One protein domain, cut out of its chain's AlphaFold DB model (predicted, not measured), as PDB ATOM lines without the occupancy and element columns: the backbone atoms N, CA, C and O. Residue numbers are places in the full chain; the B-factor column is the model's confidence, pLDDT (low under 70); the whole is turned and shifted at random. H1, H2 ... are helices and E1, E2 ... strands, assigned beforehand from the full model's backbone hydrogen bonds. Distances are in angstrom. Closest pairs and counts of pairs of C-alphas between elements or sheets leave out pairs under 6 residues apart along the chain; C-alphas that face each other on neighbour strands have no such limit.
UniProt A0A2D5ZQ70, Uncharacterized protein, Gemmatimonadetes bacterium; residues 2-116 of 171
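Overview. This is residues 2 to 116 of the 171 residues of an uncharacterized protein of Gemmatimonadetes bacterium (UniProt A0A2D5ZQ70). A small three-stranded sheet sits in the middle, with the long helix H2 along one face and short H3 on the opposite face. H4 packs on edge strand E3, H1 packs on H3, and H5 only grazes the sheet. The 115 printed residues hold five named helices and three named strands, H1 H2 E1 H3 E2 H4 E3 H5, with under half of the residues in them. The class is mixed, the sheet E1, E2, E3 is mixed too, and the whole is compact: radius of gyration of the C-alphas 13.7 A, spans 43 by 31 by 27 A.

Arrangement. Start at inner strand E2, residues 57 to 61. E1, residues 37 to 39, is its antiparallel neighbour; N 38 and O 60 are within hydrogen-bond range at 3.0 A. E3, residues 88 to 92, is its parallel neighbour; look at N 59 and O 89, 2.8 A. H2, residues 17 to 32, is over E2 at a height over the sheet of 8.5 A; the closest C-alphas are those of Ala 23 and Ala 57, 5.3 A. H3, residues 41 to 47, is on the opposite face; its closest C-alphas to E2 are those of Gly 41 and Asp 58, 5.5 A. H1, residues 8 to 11, touches H3, closest at C-alphas 11 and 46, 6.5 A. E2, H4, residues 77 to 84, and E3 form a strand-helix-strand unit, parallel strands with a helix between, its crossover right-handed. H5, residues 98 to 103, has 0 of 2 O i to N i+4 pairs within range but 3 of 3 O i to N i+3; H4 has 2 of 4, H2 and H3 have every pair, and H1 is too short for one.

Along the chain. Find C-alpha 17 at (-11.387, -2.886, -32.014); from there H2 runs 22.6 A to C-alpha 32. H5 ends at C-alpha 103, (-15.262, -8.537, -58.281).

Size, cuts and confidence. The C-alphas of Gly 13 and Thr 69 are farthest apart, 43.8 A. Residues 62 to 76 form the long link; the printed part has no cut. Residues 2 to 4, 69 to 70 and 109 are under pLDDT 70.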
ATOM      1  N   ARG A   2      -1.210  -2.707 -59.874       56.72
ATOM      2  CA  ARG A   2      -2.219  -2.089 -58.991       56.72
ATOM      3  C   ARG A   2      -1.696  -2.116 -57.545       56.72
ATOM      4  O   ARG A   2      -1.183  -3.168 -57.153       56.72
ATOM      5  N   PRO A   3      -1.772  -1.022 -56.767       55.75
ATOM      6  CA  PRO A   3      -1.438  -1.087 -55.352       55.75
ATOM      7  C   PRO A   3      -2.417  -2.040 -54.660       55.75
ATOM      8  O   PRO A   3      -3.628  -1.967 -54.865       55.75
ATOM      9  N   LYS A   4      -1.884  -2.994 -53.894       67.56
ATOM     10  CA  LYS A   4      -2.700  -3.911 -53.096       67.56
ATOM     11  C   LYS A   4      -3.264  -3.133 -51.896       67.56
ATOM     12  O   LYS A   4      -2.493  -2.372 -51.308       67.56
ATOM     13  N   PRO A   5      -4.539  -3.331 -51.510       74.88
ATOM     14  CA  PRO A   5      -5.071  -2.758 -50.278       74.88
ATOM     15  C   PRO A   5      -4.189  -3.116 -49.078       74.88
ATOM     16  O   PRO A   5      -3.609  -4.210 -49.024       74.88
ATOM     17  N   ALA A   6      -4.087  -2.197 -48.120       82.12
ATOM     18  CA  ALA A   6      -3.400  -2.445 -46.865       82.12
ATOM     19  C   ALA A   6      -4.103  -3.560 -46.068       82.12
ATOM     20  O   ALA A   6      -5.285  -3.840 -46.257       82.12
ATOM     21  N   GLY A   7      -3.370  -4.212 -45.162       85.00
ATOM     22  CA  GLY A   7      -3.969  -5.156 -44.215       85.00
ATOM     23  C   GLY A   7      -4.756  -4.436 -43.117       85.00
ATOM     24  O   GLY A   7      -4.502  -3.265 -42.839       85.00
ATOM     25  N   ILE A   8      -5.653  -5.155 -42.433       86.06
ATOM     26  CA  ILE A   8      -6.530  -4.592 -41.386       86.06
ATOM     27  C   ILE A   8      -5.780  -3.885 -40.244       86.06
ATOM     28  O   ILE A   8      -6.310  -2.965 -39.628       86.06
ATOM     29  N   ALA A   9      -4.510  -4.239 -40.020       87.38
ATOM     30  CA  ALA A   9      -3.631  -3.559 -39.071       87.38
ATOM     31  C   ALA A   9      -3.475  -2.049 -39.347       87.38
ATOM     32  O   ALA A   9      -3.225  -1.290 -38.416       87.38
ATOM     33  N   ALA A  10      -3.668  -1.599 -40.594       89.62
ATOM     34  CA  ALA A  10      -3.633  -0.183 -40.964       89.62
ATOM     35  C   ALA A  10      -4.782   0.644 -40.356       89.62
ATOM     36  O   ALA A  10      -4.729   1.871 -40.388       89.62
ATOM     37  N   LEU A  11      -5.814  -0.008 -39.811       93.56
ATOM     38  CA  LEU A  11      -6.977   0.648 -39.207       93.56
ATOM     39  C   LEU A  11      -6.878   0.766 -37.677       93.56
ATOM     40  O   LEU A  11      -7.701   1.441 -37.053       93.56
ATOM     41  N   ILE A  12      -5.877   0.122 -37.063       92.69
ATOM     42  CA  ILE A  12      -5.687   0.115 -35.608       92.69
ATOM     43  C   ILE A  12      -5.430   1.541 -35.108       92.69
ATOM     44  O   ILE A  12      -4.607   2.273 -35.653       92.69
ATOM     45  N   GLY A  13      -6.134   1.927 -34.042       92.62
ATOM     46  CA  GLY A  13      -6.032   3.255 -33.431       92.62
ATOM     47  C   GLY A  13      -6.909   4.323 -34.091       92.62
ATOM     48  O   GLY A  13      -7.033   5.414 -33.540       92.62
ATOM     49  N   VAL A  14      -7.547   4.010 -35.224       95.38
ATOM     50  CA  VAL A  14      -8.518   4.886 -35.901       95.38
ATOM     51  C   VAL A  14      -9.929   4.298 -35.849       95.38
ATOM     52  O   VAL A  14     -10.904   5.031 -35.681       95.38
ATOM     53  N   VAL A  15     -10.037   2.975 -35.972       95.75
ATOM     54  CA  VAL A  15     -11.292   2.220 -35.893       95.75
ATOM     55  C   VAL A  15     -11.363   1.478 -34.558       95.75
ATOM     56  O   VAL A  15     -10.343   1.009 -34.046       95.75
ATOM     57  N   ALA A  16     -12.569   1.383 -33.992       94.75
ATOM     58  CA  ALA A  16     -12.813   0.652 -32.754       94.75
ATOM     59  C   ALA A  16     -12.454  -0.846 -32.913       94.75
ATOM     60  O   ALA A  16     -12.782  -1.432 -33.950       94.75
ATOM     61  N   PRO A  17     -11.788  -1.479 -31.927       94.00
ATOM     62  CA  PRO A  17     -11.387  -2.886 -32.014       94.00
ATOM     63  C   PRO A  17     -12.544  -3.854 -32.275       94.00
ATOM     64  O   PRO A  17     -12.354  -4.859 -32.960       94.00
ATOM     65  N   GLU A  18     -13.730  -3.543 -31.753       93.50
ATOM     66  CA  GLU A  18     -14.945  -4.338 -31.932       93.50
ATOM     67  C   GLU A  18     -15.319  -4.390 -33.417       93.50
ATOM     68  O   GLU A  18     -15.345  -5.470 -33.992       93.50
ATOM     69  N   VAL A  19     -15.394  -3.235 -34.089       94.38
ATOM     70  CA  VAL A  19     -15.707  -3.137 -35.529       94.38
ATOM     71  C   VAL A  19     -14.701  -3.910 -36.391       94.38
ATOM     72  O   VAL A  19     -15.065  -4.538 -37.387       94.38
ATOM     73  N   LEU A  20     -13.414  -3.896 -36.024       94.56
ATOM     74  CA  LEU A  20     -12.394  -4.680 -36.732       94.56
ATOM     75  C   LEU A  20     -12.587  -6.185 -36.530       94.56
ATOM     76  O   LEU A  20     -12.387  -6.960 -37.466       94.56
ATOM     77  N   THR A  21     -12.968  -6.593 -35.321       93.56
ATOM     78  CA  THR A  21     -13.274  -7.989 -34.992       93.56
ATOM     79  C   THR A  21     -14.498  -8.452 -35.775       93.56
ATOM     80  O   THR A  21     -14.429  -9.482 -36.444       93.56
ATOM     81  N   ASP A  22     -15.555  -7.645 -35.801       94.06
ATOM     82  CA  ASP A  22     -16.801  -7.939 -36.509       94.06
ATOM     83  C   ASP A  22     -16.570  -8.071 -38.012       94.06
ATOM     84  O   ASP A  22     -17.033  -9.029 -38.631       94.06
ATOM     85  N   ALA A  23     -15.754  -7.186 -38.598       95.12
ATOM     86  CA  ALA A  23     -15.351  -7.303 -39.994       95.12
ATOM     87  C   ALA A  23     -14.650  -8.645 -40.276       95.12
ATOM     88  O   ALA A  23     -14.982  -9.317 -41.255       95.12
ATOM     89  N   ILE A  24     -13.702  -9.063 -39.429       94.62
ATOM     90  CA  ILE A  24     -12.975 -10.334 -39.593       94.62
ATOM     91  C   ILE A  24     -13.921 -11.530 -39.450       94.62
ATOM     92  O   ILE A  24     -13.881 -12.455 -40.267       94.62
ATOM     93  N   GLU A  25     -14.763 -11.534 -38.418       94.00
ATOM     94  CA  GLU A  25     -15.696 -12.624 -38.138       94.00
ATOM     95  C   GLU A  25     -16.748 -12.771 -39.239       94.00
ATOM     96  O   GLU A  25     -17.005 -13.892 -39.689       94.00
ATOM     97  N   ALA A  26     -17.281 -11.652 -39.739       95.44
ATOM     98  CA  ALA A  26     -18.203 -11.612 -40.866       95.44
ATOM     99  C   ALA A  26     -17.583 -12.240 -42.124       95.44
ATOM    100  O   ALA A  26     -18.142 -13.182 -42.689       95.44
ATOM    101  N   SER A  27     -16.390 -11.788 -42.531       95.94
ATOM    102  CA  SER A  27     -15.694 -12.326 -43.710       95.94
ATOM    103  C   SER A  27     -15.369 -13.814 -43.560       95.94
ATOM    104  O   SER A  27     -15.575 -14.606 -44.488       95.94
ATOM    105  N   LYS A  28     -14.933 -14.240 -42.368       94.81
ATOM    106  CA  LYS A  28     -14.681 -15.655 -42.067       94.81
ATOM    107  C   LYS A  28     -15.953 -16.486 -42.204       94.81
ATOM    108  O   LYS A  28     -15.920 -17.570 -42.790       94.81
ATOM    109  N   LYS A  29     -17.075 -15.991 -41.682       95.00
ATOM    110  CA  LYS A  29     -18.362 -16.674 -41.776       95.00
ATOM    111  C   LYS A  29     -18.835 -16.794 -43.223       95.00
ATOM    112  O   LYS A  29     -19.162 -17.899 -43.650       95.00
ATOM    113  N   LEU A  30     -18.800 -15.703 -43.988       96.25
ATOM    114  CA  LEU A  30     -19.155 -15.695 -45.411       96.25
ATOM    115  C   LEU A  30     -18.294 -16.689 -46.205       96.25
ATOM    116  O   LEU A  30     -18.826 -17.492 -46.971       96.25
ATOM    117  N   THR A  31     -16.983 -16.716 -45.947       95.81
ATOM    118  CA  THR A  31     -16.053 -17.687 -46.548       95.81
ATOM    119  C   THR A  31     -16.452 -19.130 -46.239       95.81
ATOM    120  O   THR A  31     -16.568 -19.943 -47.154       95.81
ATOM    121  N   ASN A  32     -16.713 -19.452 -44.967       94.62
ATOM    122  CA  ASN A  32     -17.096 -20.804 -44.542       94.62
ATOM    123  C   ASN A  32     -18.411 -21.280 -45.174       94.62
ATOM    124  O   ASN A  32     -18.594 -22.475 -45.396       94.62
ATOM    125  N   LEU A  33     -19.323 -20.351 -45.461       94.94
ATOM    126  CA  LEU A  33     -20.612 -20.632 -46.093       94.94
ATOM    127  C   LEU A  33     -20.546 -20.662 -47.626       94.94
ATOM    128  O   LEU A  33     -21.579 -20.872 -48.273       94.94
ATOM    129  N   GLY A  34     -19.356 -20.460 -48.203       95.25
ATOM    130  CA  GLY A  34     -19.151 -20.419 -49.645       95.25
ATOM    131  C   GLY A  34     -19.801 -19.204 -50.304       95.25
ATOM    132  O   GLY A  34     -20.208 -19.295 -51.457       95.25
ATOM    133  N   VAL A  35     -19.911 -18.079 -49.586       96.69
ATOM    134  CA  VAL A  35     -20.487 -16.825 -50.085       96.69
ATOM    135  C   VAL A  35     -19.369 -15.885 -50.558       96.69
ATOM    136  O   VAL A  35     -18.637 -15.342 -49.720       96.69
ATOM    137  N   PRO A  36     -19.208 -15.665 -51.881       97.38
ATOM    138  CA  PRO A  36     -18.280 -14.663 -52.393       97.38
ATOM    139  C   PRO A  36     -18.664 -13.281 -51.874       97.38
ATOM    140  O   PRO A  36     -19.846 -12.926 -51.873       97.38
ATOM    141  N   HIS A  37     -17.682 -12.505 -51.431       98.12
ATOM    142  CA  HIS A  37     -17.937 -11.200 -50.832       98.12
ATOM    143  C   HIS A  37     -16.762 -10.242 -51.022       98.12
ATOM    144  O   HIS A  37     -15.660 -10.644 -51.404       98.12
ATOM    145  N   ALA A  38     -17.010  -8.966 -50.745       98.19
ATOM    146  CA  ALA A  38     -15.984  -7.939 -50.653       98.19
ATOM    147  C   ALA A  38     -16.397  -6.858 -49.648       98.19
ATOM    148  O   ALA A  38     -17.540  -6.405 -49.655       98.19
ATOM    149  N   LEU A  39     -15.456  -6.445 -48.802       97.75
ATOM    150  CA  LEU A  39     -15.601  -5.329 -47.878       97.75
ATOM    151  C   LEU A  39     -15.728  -4.023 -48.667       97.75
ATOM    152  O   LEU A  39     -14.943  -3.765 -49.588       97.75
ATOM    153  N   VAL A  40     -16.693  -3.195 -48.277       97.62
ATOM    154  CA  VAL A  40     -16.968  -1.877 -48.858       97.62
ATOM    155  C   VAL A  40     -17.003  -0.808 -47.757       97.62
ATOM    156  O   VAL A  40     -16.417  -0.977 -46.686       97.62
ATOM    157  N   GLY A  41     -17.608   0.346 -48.042       95.88
ATOM    158  CA  GLY A  41     -17.886   1.347 -47.017       95.88
ATOM    159  C   GLY A  41     -16.639   1.994 -46.407       95.88
ATOM    160  O   GLY A  41     -15.620   2.186 -47.075       95.88
ATOM    161  N   GLY A  42     -16.751   2.405 -45.141       96.62
ATOM    162  CA  GLY A  42     -15.707   3.166 -44.443       96.62
ATOM    163  C   GLY A  42     -14.418   2.375 -44.214       96.62
ATOM    164  O   GLY A  42     -13.325   2.916 -44.390       96.62
ATOM    165  N   LEU A  43     -14.529   1.083 -43.886       97.12
ATOM    166  CA  LEU A  43     -13.358   0.224 -43.694       97.12
ATOM    167  C   LEU A  43     -12.587   0.027 -45.004       97.12
ATOM    168  O   LEU A  43     -11.362   0.135 -45.003       97.12
ATOM    169  N   ALA A  44     -13.277  -0.184 -46.132       97.56
ATOM    170  CA  ALA A  44     -12.620  -0.311 -47.431       97.56
ATOM    171  C   ALA A  44     -11.877   0.970 -47.842       97.56
ATOM    172  O   ALA A  44     -10.751   0.891 -48.327       97.56
ATOM    173  N   VAL A  45     -12.459   2.151 -47.584       97.50
ATOM    174  CA  VAL A  45     -11.772   3.446 -47.777       97.50
ATOM    175  C   VAL A  45     -10.481   3.499 -46.952       97.50
ATOM    176  O   VAL A  45      -9.426   3.892 -47.455       97.50
ATOM    177  N   GLY A  46     -10.546   3.016 -45.709       96.81
ATOM    178  CA  GLY A  46      -9.393   2.878 -44.828       96.81
ATOM    179  C   GLY A  46      -8.275   2.018 -45.403       96.81
ATOM    180  O   GLY A  46      -7.120   2.443 -45.447       96.81
ATOM    181  N   LEU A  47      -8.619   0.825 -45.890       96.38
ATOM    182  CA  LEU A  47      -7.656  -0.123 -46.457       96.38
ATOM    183  C   LEU A  47      -7.075   0.342 -47.799       96.38
ATOM    184  O   LEU A  47      -5.981  -0.085 -48.168       96.38
ATOM    185  N   HIS A  48      -7.749   1.259 -48.495       96.31
ATOM    186  CA  HIS A  48      -7.219   1.951 -49.676       96.31
ATOM    187  C   HIS A  48      -6.390   3.203 -49.349       96.31
ATOM    188  O   HIS A  48      -5.980   3.920 -50.259       96.31
ATOM    189  N   GLY A  49      -6.084   3.449 -48.072       93.88
ATOM    190  CA  GLY A  49      -5.108   4.459 -47.658       93.88
ATOM    191  C   GLY A  49      -5.692   5.689 -46.970       93.88
ATOM    192  O   GLY A  49      -4.939   6.618 -46.683       93.88
ATOM    193  N   HIS A  50      -6.989   5.700 -46.650       95.75
ATOM    194  CA  HIS A  50      -7.589   6.765 -45.842       95.75
ATOM    195  C   HIS A  50      -8.358   6.233 -44.620       95.75
ATOM    196  O   HIS A  50      -9.592   6.220 -44.617       95.75
ATOM    197  N   PRO A  51      -7.658   5.755 -43.568       95.19
ATOM    198  CA  PRO A  51      -8.313   5.305 -42.345       95.19
ATOM    199  C   PRO A  51      -9.140   6.426 -41.717       95.19
ATOM    200  O   PRO A  51      -8.646   7.533 -41.502       95.19
ATOM    201  N   ARG A  52     -10.389   6.117 -41.370       94.69
ATOM    202  CA  ARG A  52     -11.268   7.004 -40.603       94.69
ATOM    203  C   ARG A  52     -12.141   6.203 -39.652       94.69
ATOM    204  O   ARG A  52     -12.368   5.014 -39.867       94.69
ATOM    205  N   ALA A  53     -12.662   6.870 -38.629       93.50
ATOM    206  CA  ALA A  53     -13.648   6.260 -37.751       93.50
ATOM    207  C   ALA A  53     -14.883   5.823 -38.562       93.50
ATOM    208  O   ALA A  53     -15.385   6.562 -39.418       93.50
ATOM    209  N   THR A  54     -15.360   4.615 -38.285       93.81
ATOM    210  CA  THR A  54     -16.576   4.019 -38.847       93.81
ATOM    211  C   THR A  54     -17.200   3.125 -37.783       93.81
ATOM    212  O   THR A  54     -16.499   2.703 -36.860       93.81
ATOM    213  N   LYS A  55     -18.515   2.921 -37.852       92.25
ATOM    214  CA  LYS A  55     -19.276   2.241 -36.790       92.25
ATOM    215  C   LYS A  55     -19.607   0.789 -37.120       92.25
ATOM    216  O   LYS A  55     -19.978   0.043 -36.227       92.25
ATOM    217  N   ASP A  56     -19.480   0.449 -38.388       93.94
ATOM    218  CA  ASP A  56     -20.066  -0.691 -39.062       93.94
ATOM    219  C   ASP A  56     -19.078  -1.261 -40.087       93.94
ATOM    220  O   ASP A  56     -18.182  -0.567 -40.593       93.94
ATOM    221  N   ALA A  57     -19.238  -2.552 -40.368       95.75
ATOM    222  CA  ALA A  57     -18.542  -3.265 -41.425       95.75
ATOM    223  C   ALA A  57     -19.518  -3.619 -42.554       95.75
ATOM    224  O   ALA A  57     -20.371  -4.489 -42.405       95.75
ATOM    225  N   ASP A  58     -19.356  -2.976 -43.706       97.12
ATOM    226  CA  ASP A  58     -20.190  -3.224 -44.880       97.12
ATOM    227  C   ASP A  58     -19.572  -4.282 -45.806       97.12
ATOM    228  O   ASP A  58     -18.401  -4.180 -46.192       97.12
ATOM    229  N   TYR A  59     -20.377  -5.233 -46.272       98.12
ATOM    230  CA  TYR A  59     -19.996  -6.215 -47.285       98.12
ATOM    231  C   TYR A  59     -20.974  -6.230 -48.453       98.12
ATOM    232  O   TYR A  59     -22.178  -6.356 -48.254       98.12
ATOM    233  N   ILE A  60     -20.457  -6.226 -49.685       97.81
ATOM    234  CA  ILE A  60     -21.233  -6.751 -50.813       97.81
ATOM    235  C   ILE A  60     -21.100  -8.269 -50.824       97.81
ATOM    236  O   ILE A  60     -19.986  -8.795 -50.745       97.81
ATOM    237  N   VAL A  61     -22.228  -8.961 -50.959       97.75
ATOM    238  CA  VAL A  61     -22.306 -10.424 -51.017       97.75
ATOM    239  C   VAL A  61     -22.901 -10.908 -52.339       97.75
ATOM    240  O   VAL A  61     -23.798 -10.287 -52.915       97.75
ATOM    241  N   GLY A  62     -22.378 -12.030 -52.832       95.88
ATOM    242  CA  GLY A  62     -22.850 -12.673 -54.054       95.88
ATOM    243  C   GLY A  62     -24.169 -13.422 -53.863       95.88
ATOM    244  O   GLY A  62     -24.647 -13.613 -52.745       95.88
ATOM    245  N   GLU A  63     -24.731 -13.915 -54.968       93.50
ATOM    246  CA  GLU A  63     -26.033 -14.606 -55.003       93.50
ATOM    247  C   GLU A  63     -26.125 -15.793 -54.024       93.50
ATOM    248  O   GLU A  63     -27.181 -16.051 -53.453       93.50
ATOM    249  N   ALA A  64     -24.997 -16.456 -53.741       94.31
ATOM    250  CA  ALA A  64     -24.899 -17.557 -52.781       94.31
ATOM    251  C   ALA A  64     -25.295 -17.189 -51.333       94.31
ATOM    252  O   ALA A  64     -25.441 -18.090 -50.502       94.31
ATOM    253  N   ALA A  65     -25.453 -15.897 -51.017       95.56
ATOM    254  CA  ALA A  65     -25.979 -15.411 -49.741       95.56
ATOM    255  C   ALA A  65     -27.504 -15.563 -49.607       95.56
ATOM    256  O   ALA A  65     -28.034 -15.487 -48.499       95.56
ATOM    257  N   PHE A  66     -28.218 -15.766 -50.715       94.44
ATOM    258  CA  PHE A  66     -29.678 -15.748 -50.764       94.44
ATOM    259  C   PHE A  66     -30.254 -17.136 -51.064       94.44
ATOM    260  O   PHE A  66     -29.592 -18.010 -51.627       94.44
ATOM    261  N   HIS A  67     -31.515 -17.353 -50.694       90.62
ATOM    262  CA  HIS A  67     -32.250 -18.548 -51.094       90.62
ATOM    263  C   HIS A  67     -32.560 -18.523 -52.599       90.62
ATOM    264  O   HIS A  67     -33.318 -17.678 -53.070       90.62
ATOM    265  N   SER A  68     -32.050 -19.515 -53.334       75.00
ATOM    266  CA  SER A  68     -32.191 -19.639 -54.796       75.00
ATOM    267  C   SER A  68     -33.624 -19.863 -55.293       75.00
ATOM    268  O   SER A  68     -33.900 -19.733 -56.482       75.00
ATOM    269  N   THR A  69     -34.553 -20.219 -54.404       69.44
ATOM    270  CA  THR A  69     -35.942 -20.550 -54.755       69.44
ATOM    271  C   THR A  69     -36.922 -19.393 -54.556       69.44
ATOM    272  O   THR A  69     -38.118 -19.573 -54.778       69.44
ATOM    273  N   SER A  70     -36.459 -18.229 -54.095       61.19
ATOM    274  CA  SER A  70     -37.317 -17.087 -53.775       61.19
ATOM    275  C   SER A  70     -37.275 -16.028 -54.877       61.19
ATOM    276  O   SER A  70     -36.213 -15.668 -55.368       61.19
ATOM    277  N   GLN A  71     -38.440 -15.485 -55.240       70.06
ATOM    278  CA  GLN A  71     -38.536 -14.312 -56.123       70.06
ATOM    279  C   GLN A  71     -38.113 -13.011 -55.417       70.06
ATOM    280  O   GLN A  71     -37.882 -11.994 -56.068       70.06
ATOM    281  N   LEU A  72     -38.025 -13.042 -54.085       80.06
ATOM    282  CA  LEU A  72     -37.504 -11.970 -53.242       80.06
ATOM    283  C   LEU A  72     -36.100 -12.341 -52.760       80.06
ATOM    284  O   LEU A  72     -35.860 -13.499 -52.417       80.06
ATOM    285  N   LEU A  73     -35.198 -11.363 -52.662       83.88
ATOM    286  CA  LEU A  73     -33.898 -11.564 -52.022       83.88
ATOM    287  C   LEU A  73     -34.109 -11.824 -50.527       83.88
ATOM    288  O   LEU A  73     -34.390 -10.912 -49.754       83.88
ATOM    289  N   VAL A  74     -34.002 -13.093 -50.143       90.12
ATOM    290  CA  VAL A  74     -34.100 -13.552 -48.755       90.12
ATOM    291  C   VAL A  74     -32.770 -14.186 -48.396       90.12
ATOM    292  O   VAL A  74     -32.366 -15.158 -49.037       90.12
ATOM    293  N   TYR A  75     -32.088 -13.625 -47.397       92.62
ATOM    294  CA  TYR A  75     -30.841 -14.186 -46.886       92.62
ATOM    295  C   TYR A  75     -31.039 -15.621 -46.413       92.62
ATOM    296  O   TYR A  75     -32.087 -15.960 -45.857       92.62
ATOM    297  N   ARG A  76     -30.018 -16.452 -46.619       93.94
ATOM    298  CA  ARG A  76     -29.980 -17.798 -46.055       93.94
ATOM    299  C   ARG A  76     -30.108 -17.743 -44.533       93.94
ATOM    300  O   ARG A  76     -29.568 -16.849 -43.884       93.94
ATOM    301  N   ASP A  77     -30.781 -18.741 -43.966       92.75
ATOM    302  CA  ASP A  77     -30.998 -18.837 -42.517       92.75
ATOM    303  C   ASP A  77     -29.698 -18.792 -41.697       92.75
ATOM    304  O   ASP A  77     -29.679 -18.253 -40.594       92.75
ATOM    305  N   ASP A  78     -28.600 -19.314 -42.242       93.75
ATOM    306  CA  ASP A  78     -27.282 -19.321 -41.606       93.75
ATOM    307  C   ASP A  78     -26.568 -17.962 -41.608       93.75
ATOM    308  O   ASP A  78     -25.525 -17.840 -40.966       93.75
ATOM    309  N   LEU A  79     -27.125 -16.950 -42.277       93.25
ATOM    310  CA  LEU A  79     -26.661 -15.561 -42.251       93.25
ATOM    311  C   LEU A  79     -27.528 -14.654 -41.367       93.25
ATOM    312  O   LEU A  79     -27.187 -13.485 -41.212       93.25
ATOM    313  N   LYS A  80     -28.629 -15.149 -40.783       88.88
ATOM    314  CA  LYS A  80     -29.577 -14.315 -40.019       88.88
ATOM    315  C   LYS A  80     -28.943 -13.586 -38.843       88.88
ATOM    316  O   LYS A  80     -29.150 -12.393 -38.698       88.88
ATOM    317  N   ASP A  81     -28.130 -14.275 -38.056       90.19
ATOM    318  CA  ASP A  81     -27.360 -13.674 -36.964       90.19
ATOM    319  C   ASP A  81     -26.411 -12.570 -37.450       90.19
ATOM    320  O   ASP A  81     -26.213 -11.597 -36.738       90.19
ATOM    321  N   LEU A  82     -25.844 -12.687 -38.656       88.75
ATOM    322  CA  LEU A  82     -24.994 -11.644 -39.227       88.75
ATOM    323  C   LEU A  82     -25.811 -10.441 -39.716       88.75
ATOM    324  O   LEU A  82     -25.343  -9.321 -39.621       88.75
ATOM    325  N   VAL A  83     -27.026 -10.674 -40.215       86.56
ATOM    326  CA  VAL A  83     -27.940  -9.628 -40.706       86.56
ATOM    327  C   VAL A  83     -28.667  -8.909 -39.561       86.56
ATOM    328  O   VAL A  83     -29.018  -7.741 -39.684       86.56
ATOM    329  N   GLU A  84     -28.924  -9.594 -38.449       85.94
ATOM    330  CA  GLU A  84     -29.559  -9.019 -37.253       85.94
ATOM    331  C   GLU A  84     -28.579  -8.198 -36.402       85.94
ATOM    332  O   GLU A  84     -28.988  -7.426 -35.531       85.94
ATOM    333  N   ARG A  85     -27.281  -8.358 -36.655       83.19
ATOM    334  CA  ARG A  85     -26.209  -7.603 -36.022       83.19
ATOM    335  C   ARG A  85     -26.158  -6.180 -36.576       83.19
ATOM    336  O   ARG A  85     -25.980  -5.969 -37.766       83.19
ATOM    337  N   SER A  86     -26.278  -5.185 -35.699       79.69
ATOM    338  CA  SER A  86     -26.290  -3.765 -36.093       79.69
ATOM    339  C   SER A  86     -24.922  -3.204 -36.507       79.69
ATOM    340  O   SER A  86     -24.831  -2.029 -36.845       79.69
ATOM    341  N   ASP A  87     -23.858  -3.992 -36.365       89.50
ATOM    342  CA  ASP A  87     -22.460  -3.634 -36.629       89.50
ATOM    343  C   ASP A  87     -21.934  -4.219 -37.956       89.50
ATOM    344  O   ASP A  87     -20.813  -3.898 -38.361       89.50
ATOM    345  N   VAL A  88     -22.734  -5.028 -38.665       94.75
ATOM    346  CA  VAL A  88     -22.384  -5.604 -39.968       94.75
ATOM    347  C   VAL A  88     -23.544  -5.459 -40.948       94.75
ATOM    348  O   VAL A  88     -24.609  -6.030 -40.747       94.75
ATOM    349  N   ASP A  89     -23.294  -4.785 -42.067       95.44
ATOM    350  CA  ASP A  89     -24.274  -4.626 -43.136       95.44
ATOM    351  C   ASP A  89     -23.925  -5.524 -44.326       95.44
ATOM    352  O   ASP A  89     -22.851  -5.427 -44.926       95.44
ATOM    353  N   LEU A  90     -24.856  -6.407 -44.698       96.31
ATOM    354  CA  LEU A  90     -24.772  -7.185 -45.934       96.31
ATOM    355  C   LEU A  90     -25.594  -6.502 -47.026       96.31
ATOM    356  O   LEU A  90     -26.782  -6.218 -46.856       96.31
ATOM    357  N   ILE A  91     -24.962  -6.275 -48.173       95.19
ATOM    358  CA  ILE A  91     -25.531  -5.576 -49.320       95.19
ATOM    359  C   ILE A  91     -25.522  -6.535 -50.512       95.19
ATOM    360  O   ILE A  91     -24.495  -7.114 -50.868       95.19
ATOM    361  N   ALA A  92     -26.674  -6.716 -51.156       95.75
ATOM    362  CA  ALA A  92     -26.744  -7.453 -52.413       95.75
ATOM    363  C   ALA A  92     -26.004  -6.695 -53.526       95.75
ATOM    364  O   ALA A  92     -25.938  -5.465 -53.511       95.75
ATOM    365  N   VAL A  93     -25.509  -7.411 -54.538       96.31
ATOM    366  CA  VAL A  93     -24.992  -6.766 -55.755       96.31
ATOM    367  C   VAL A  93     -26.061  -5.811 -56.320       96.31
ATOM    368  O   VAL A  93     -27.181  -6.259 -56.590       96.31
ATOM    369  N   PRO A  94     -25.758  -4.508 -56.497       93.44
ATOM    370  CA  PRO A  94     -26.735  -3.550 -56.994       93.44
ATOM    371  C   PRO A  94     -27.238  -3.950 -58.391       93.44
ATOM    372  O   PRO A  94     -26.414  -4.159 -59.282       93.44
ATOM    373  N   PRO A  95     -28.561  -3.994 -58.643       91.19
ATOM    374  CA  PRO A  95     -29.097  -4.378 -59.952       91.19
ATOM    375  C   PRO A  95     -28.626  -3.490 -61.114       91.19
ATOM    376  O   PRO A  95     -28.572  -3.948 -62.251       91.19
ATOM    377  N   GLY A  96     -28.275  -2.228 -60.836       93.69
ATOM    378  CA  GLY A  96     -27.697  -1.307 -61.822       93.69
ATOM    379  C   GLY A  96     -26.242  -1.614 -62.192       93.69
ATOM    380  O   GLY A  96     -25.786  -1.165 -63.239       93.69
ATOM    381  N   HIS A  97     -25.539  -2.414 -61.381       96.06
ATOM    382  CA  HIS A  97     -24.108  -2.720 -61.518       96.06
ATOM    383  C   HIS A  97     -23.820  -4.217 -61.354       96.06
ATOM    384  O   HIS A  97     -23.035  -4.607 -60.487       96.06
ATOM    385  N   PRO A  98     -24.418  -5.088 -62.189       96.12
ATOM    386  CA  PRO A  98     -24.263  -6.538 -62.050       96.12
ATOM    387  C   PRO A  98     -22.803  -7.002 -62.188       96.12
ATOM    388  O   PRO A  98     -22.425  -8.003 -61.589       96.12
ATOM    389  N   HIS A  99     -21.962  -6.244 -62.903       95.62
ATOM    390  CA  HIS A  99     -20.527  -6.507 -63.060       95.62
ATOM    391  C   HIS A  99     -19.751  -6.505 -61.728       95.62
ATOM    392  O   HIS A  99     -18.656  -7.058 -61.655       95.62
ATOM    393  N   ILE A 100     -20.292  -5.904 -60.658       97.31
ATOM    394  CA  ILE A 100     -19.677  -5.954 -59.323       97.31
ATOM    395  C   ILE A 100     -19.617  -7.396 -58.802       97.31
ATOM    396  O   ILE A 100     -18.691  -7.722 -58.061       97.31
ATOM    397  N   ALA A 101     -20.535  -8.278 -59.221       97.12
ATOM    398  CA  ALA A 101     -20.503  -9.694 -58.856       97.12
ATOM    399  C   ALA A 101     -19.172 -10.366 -59.243       97.12
ATOM    400  O   ALA A 101     -18.644 -11.157 -58.464       97.12
ATOM    401  N   ASP A 102     -18.587  -9.983 -60.384       96.81
ATOM    402  CA  ASP A 102     -17.314 -10.522 -60.882       96.81
ATOM    403  C   ASP A 102     -16.100 -10.064 -60.052       96.81
ATOM    404  O   ASP A 102     -14.995 -10.593 -60.197       96.81
ATOM    405  N   LEU A 103     -16.285  -9.058 -59.190       96.94
ATOM    406  CA  LEU A 103     -15.262  -8.537 -58.281       96.94
ATOM    407  C   LEU A 103     -15.314  -9.200 -56.899       96.94
ATOM    408  O   LEU A 103     -14.401  -8.996 -56.095       96.94
ATOM    409  N   LEU A 104     -16.372  -9.963 -56.611       97.69
ATOM    410  CA  LEU A 104     -16.523 -10.680 -55.352       97.69
ATOM    411  C   LEU A 104     -15.725 -11.973 -55.402       97.69
ATOM    412  O   LEU A 104     -15.717 -12.687 -56.402       97.69
ATOM    413  N   VAL A 105     -15.071 -12.304 -54.294       96.19
ATOM    414  CA  VAL A 105     -14.213 -13.487 -54.237       96.19
ATOM    415  C   VAL A 105     -14.485 -14.294 -52.982       96.19
ATOM    416  O   VAL A 105     -14.933 -13.776 -51.960       96.19
ATOM    417  N   LEU A 106     -14.186 -15.587 -53.069       94.19
ATOM    418  CA  LEU A 106     -13.964 -16.419 -51.897       94.19
ATOM    419  C   LEU A 106     -12.478 -16.315 -51.554       94.19
ATOM    420  O   LEU A 106     -11.655 -16.810 -52.333       94.19
ATOM    421  N   PRO A 107     -12.103 -15.628 -50.461       90.25
ATOM    422  CA  PRO A 107     -10.704 -15.523 -50.094       90.25
ATOM    423  C   PRO A 107     -10.153 -16.908 -49.757       90.25
ATOM    424  O   PRO A 107     -10.811 -17.735 -49.124       90.25
ATOM    425  N   VAL A 108      -8.906 -17.139 -50.159       78.38
ATOM    426  CA  VAL A 108      -8.095 -18.204 -49.575       78.38
ATOM    427  C   VAL A 108      -7.473 -17.612 -48.306       78.38
ATOM    428  O   VAL A 108      -6.966 -16.490 -48.344       78.38
ATOM    429  N   GLU A 109      -7.503 -18.354 -47.195       69.88
ATOM    430  CA  GLU A 109      -6.950 -17.939 -45.889       69.88
ATOM    431  C   GLU A 109      -7.736 -16.819 -45.169       69.88
ATOM    432  O   GLU A 109      -8.800 -16.388 -45.599       69.88
ATOM    433  N   SER A 110      -7.228 -16.355 -44.021       70.12
ATOM    434  CA  SER A 110      -7.849 -15.339 -43.150       70.12
ATOM    435  C   SER A 110      -7.712 -13.901 -43.679       70.12
ATOM    436  O   SER A 110      -7.455 -12.975 -42.908       70.12
ATOM    437  N   THR A 111      -7.831 -13.707 -44.994       85.38
ATOM    438  CA  THR A 111      -7.805 -12.376 -45.615       85.38
ATOM    439  C   THR A 111      -9.219 -11.859 -45.832       85.38
ATOM    440  O   THR A 111     -10.112 -12.622 -46.184       85.38
ATOM    441  N   ILE A 112      -9.416 -10.555 -45.636       92.69
ATOM    442  CA  ILE A 112     -10.677  -9.891 -45.965       92.69
ATOM    443  C   ILE A 112     -10.557  -9.364 -47.398       92.69
ATOM    444  O   ILE A 112      -9.698  -8.509 -47.647       92.69
ATOM    445  N   PRO A 113     -11.371  -9.845 -48.353       95.69
ATOM    446  CA  PRO A 113     -11.419  -9.253 -49.677       95.69
ATOM    447  C   PRO A 113     -11.936  -7.825 -49.573       95.69
ATOM    448  O   PRO A 113     -12.948  -7.583 -48.925       95.69
ATOM    449  N   VAL A 114     -11.264  -6.881 -50.224       96.94
ATOM    450  CA  VAL A 114     -11.678  -5.474 -50.266       96.94
ATOM    451  C   VAL A 114     -12.083  -5.150 -51.689       96.94
ATOM    452  O   VAL A 114     -11.352  -5.491 -52.625       96.94
ATOM    453  N   LEU A 115     -13.226  -4.487 -51.859       97.38
ATOM    454  CA  LEU A 115     -13.690  -4.095 -53.181       97.38
ATOM    455  C   LEU A 115     -12.636  -3.193 -53.854       97.38
ATOM    456  O   LEU A 115     -12.094  -2.298 -53.192       97.38
ATOM    457  N   PRO A 116     -12.316  -3.399 -55.147       97.69
ATOM    458  CA  PRO A 116     -11.379  -2.543 -55.866       97.69
ATOM    459  C   PRO A 116     -11.754  -1.062 -55.764       97.69
ATOM    460  O   PRO A 116     -12.936  -0.712 -55.764       97.69
TER     461      PRO A 116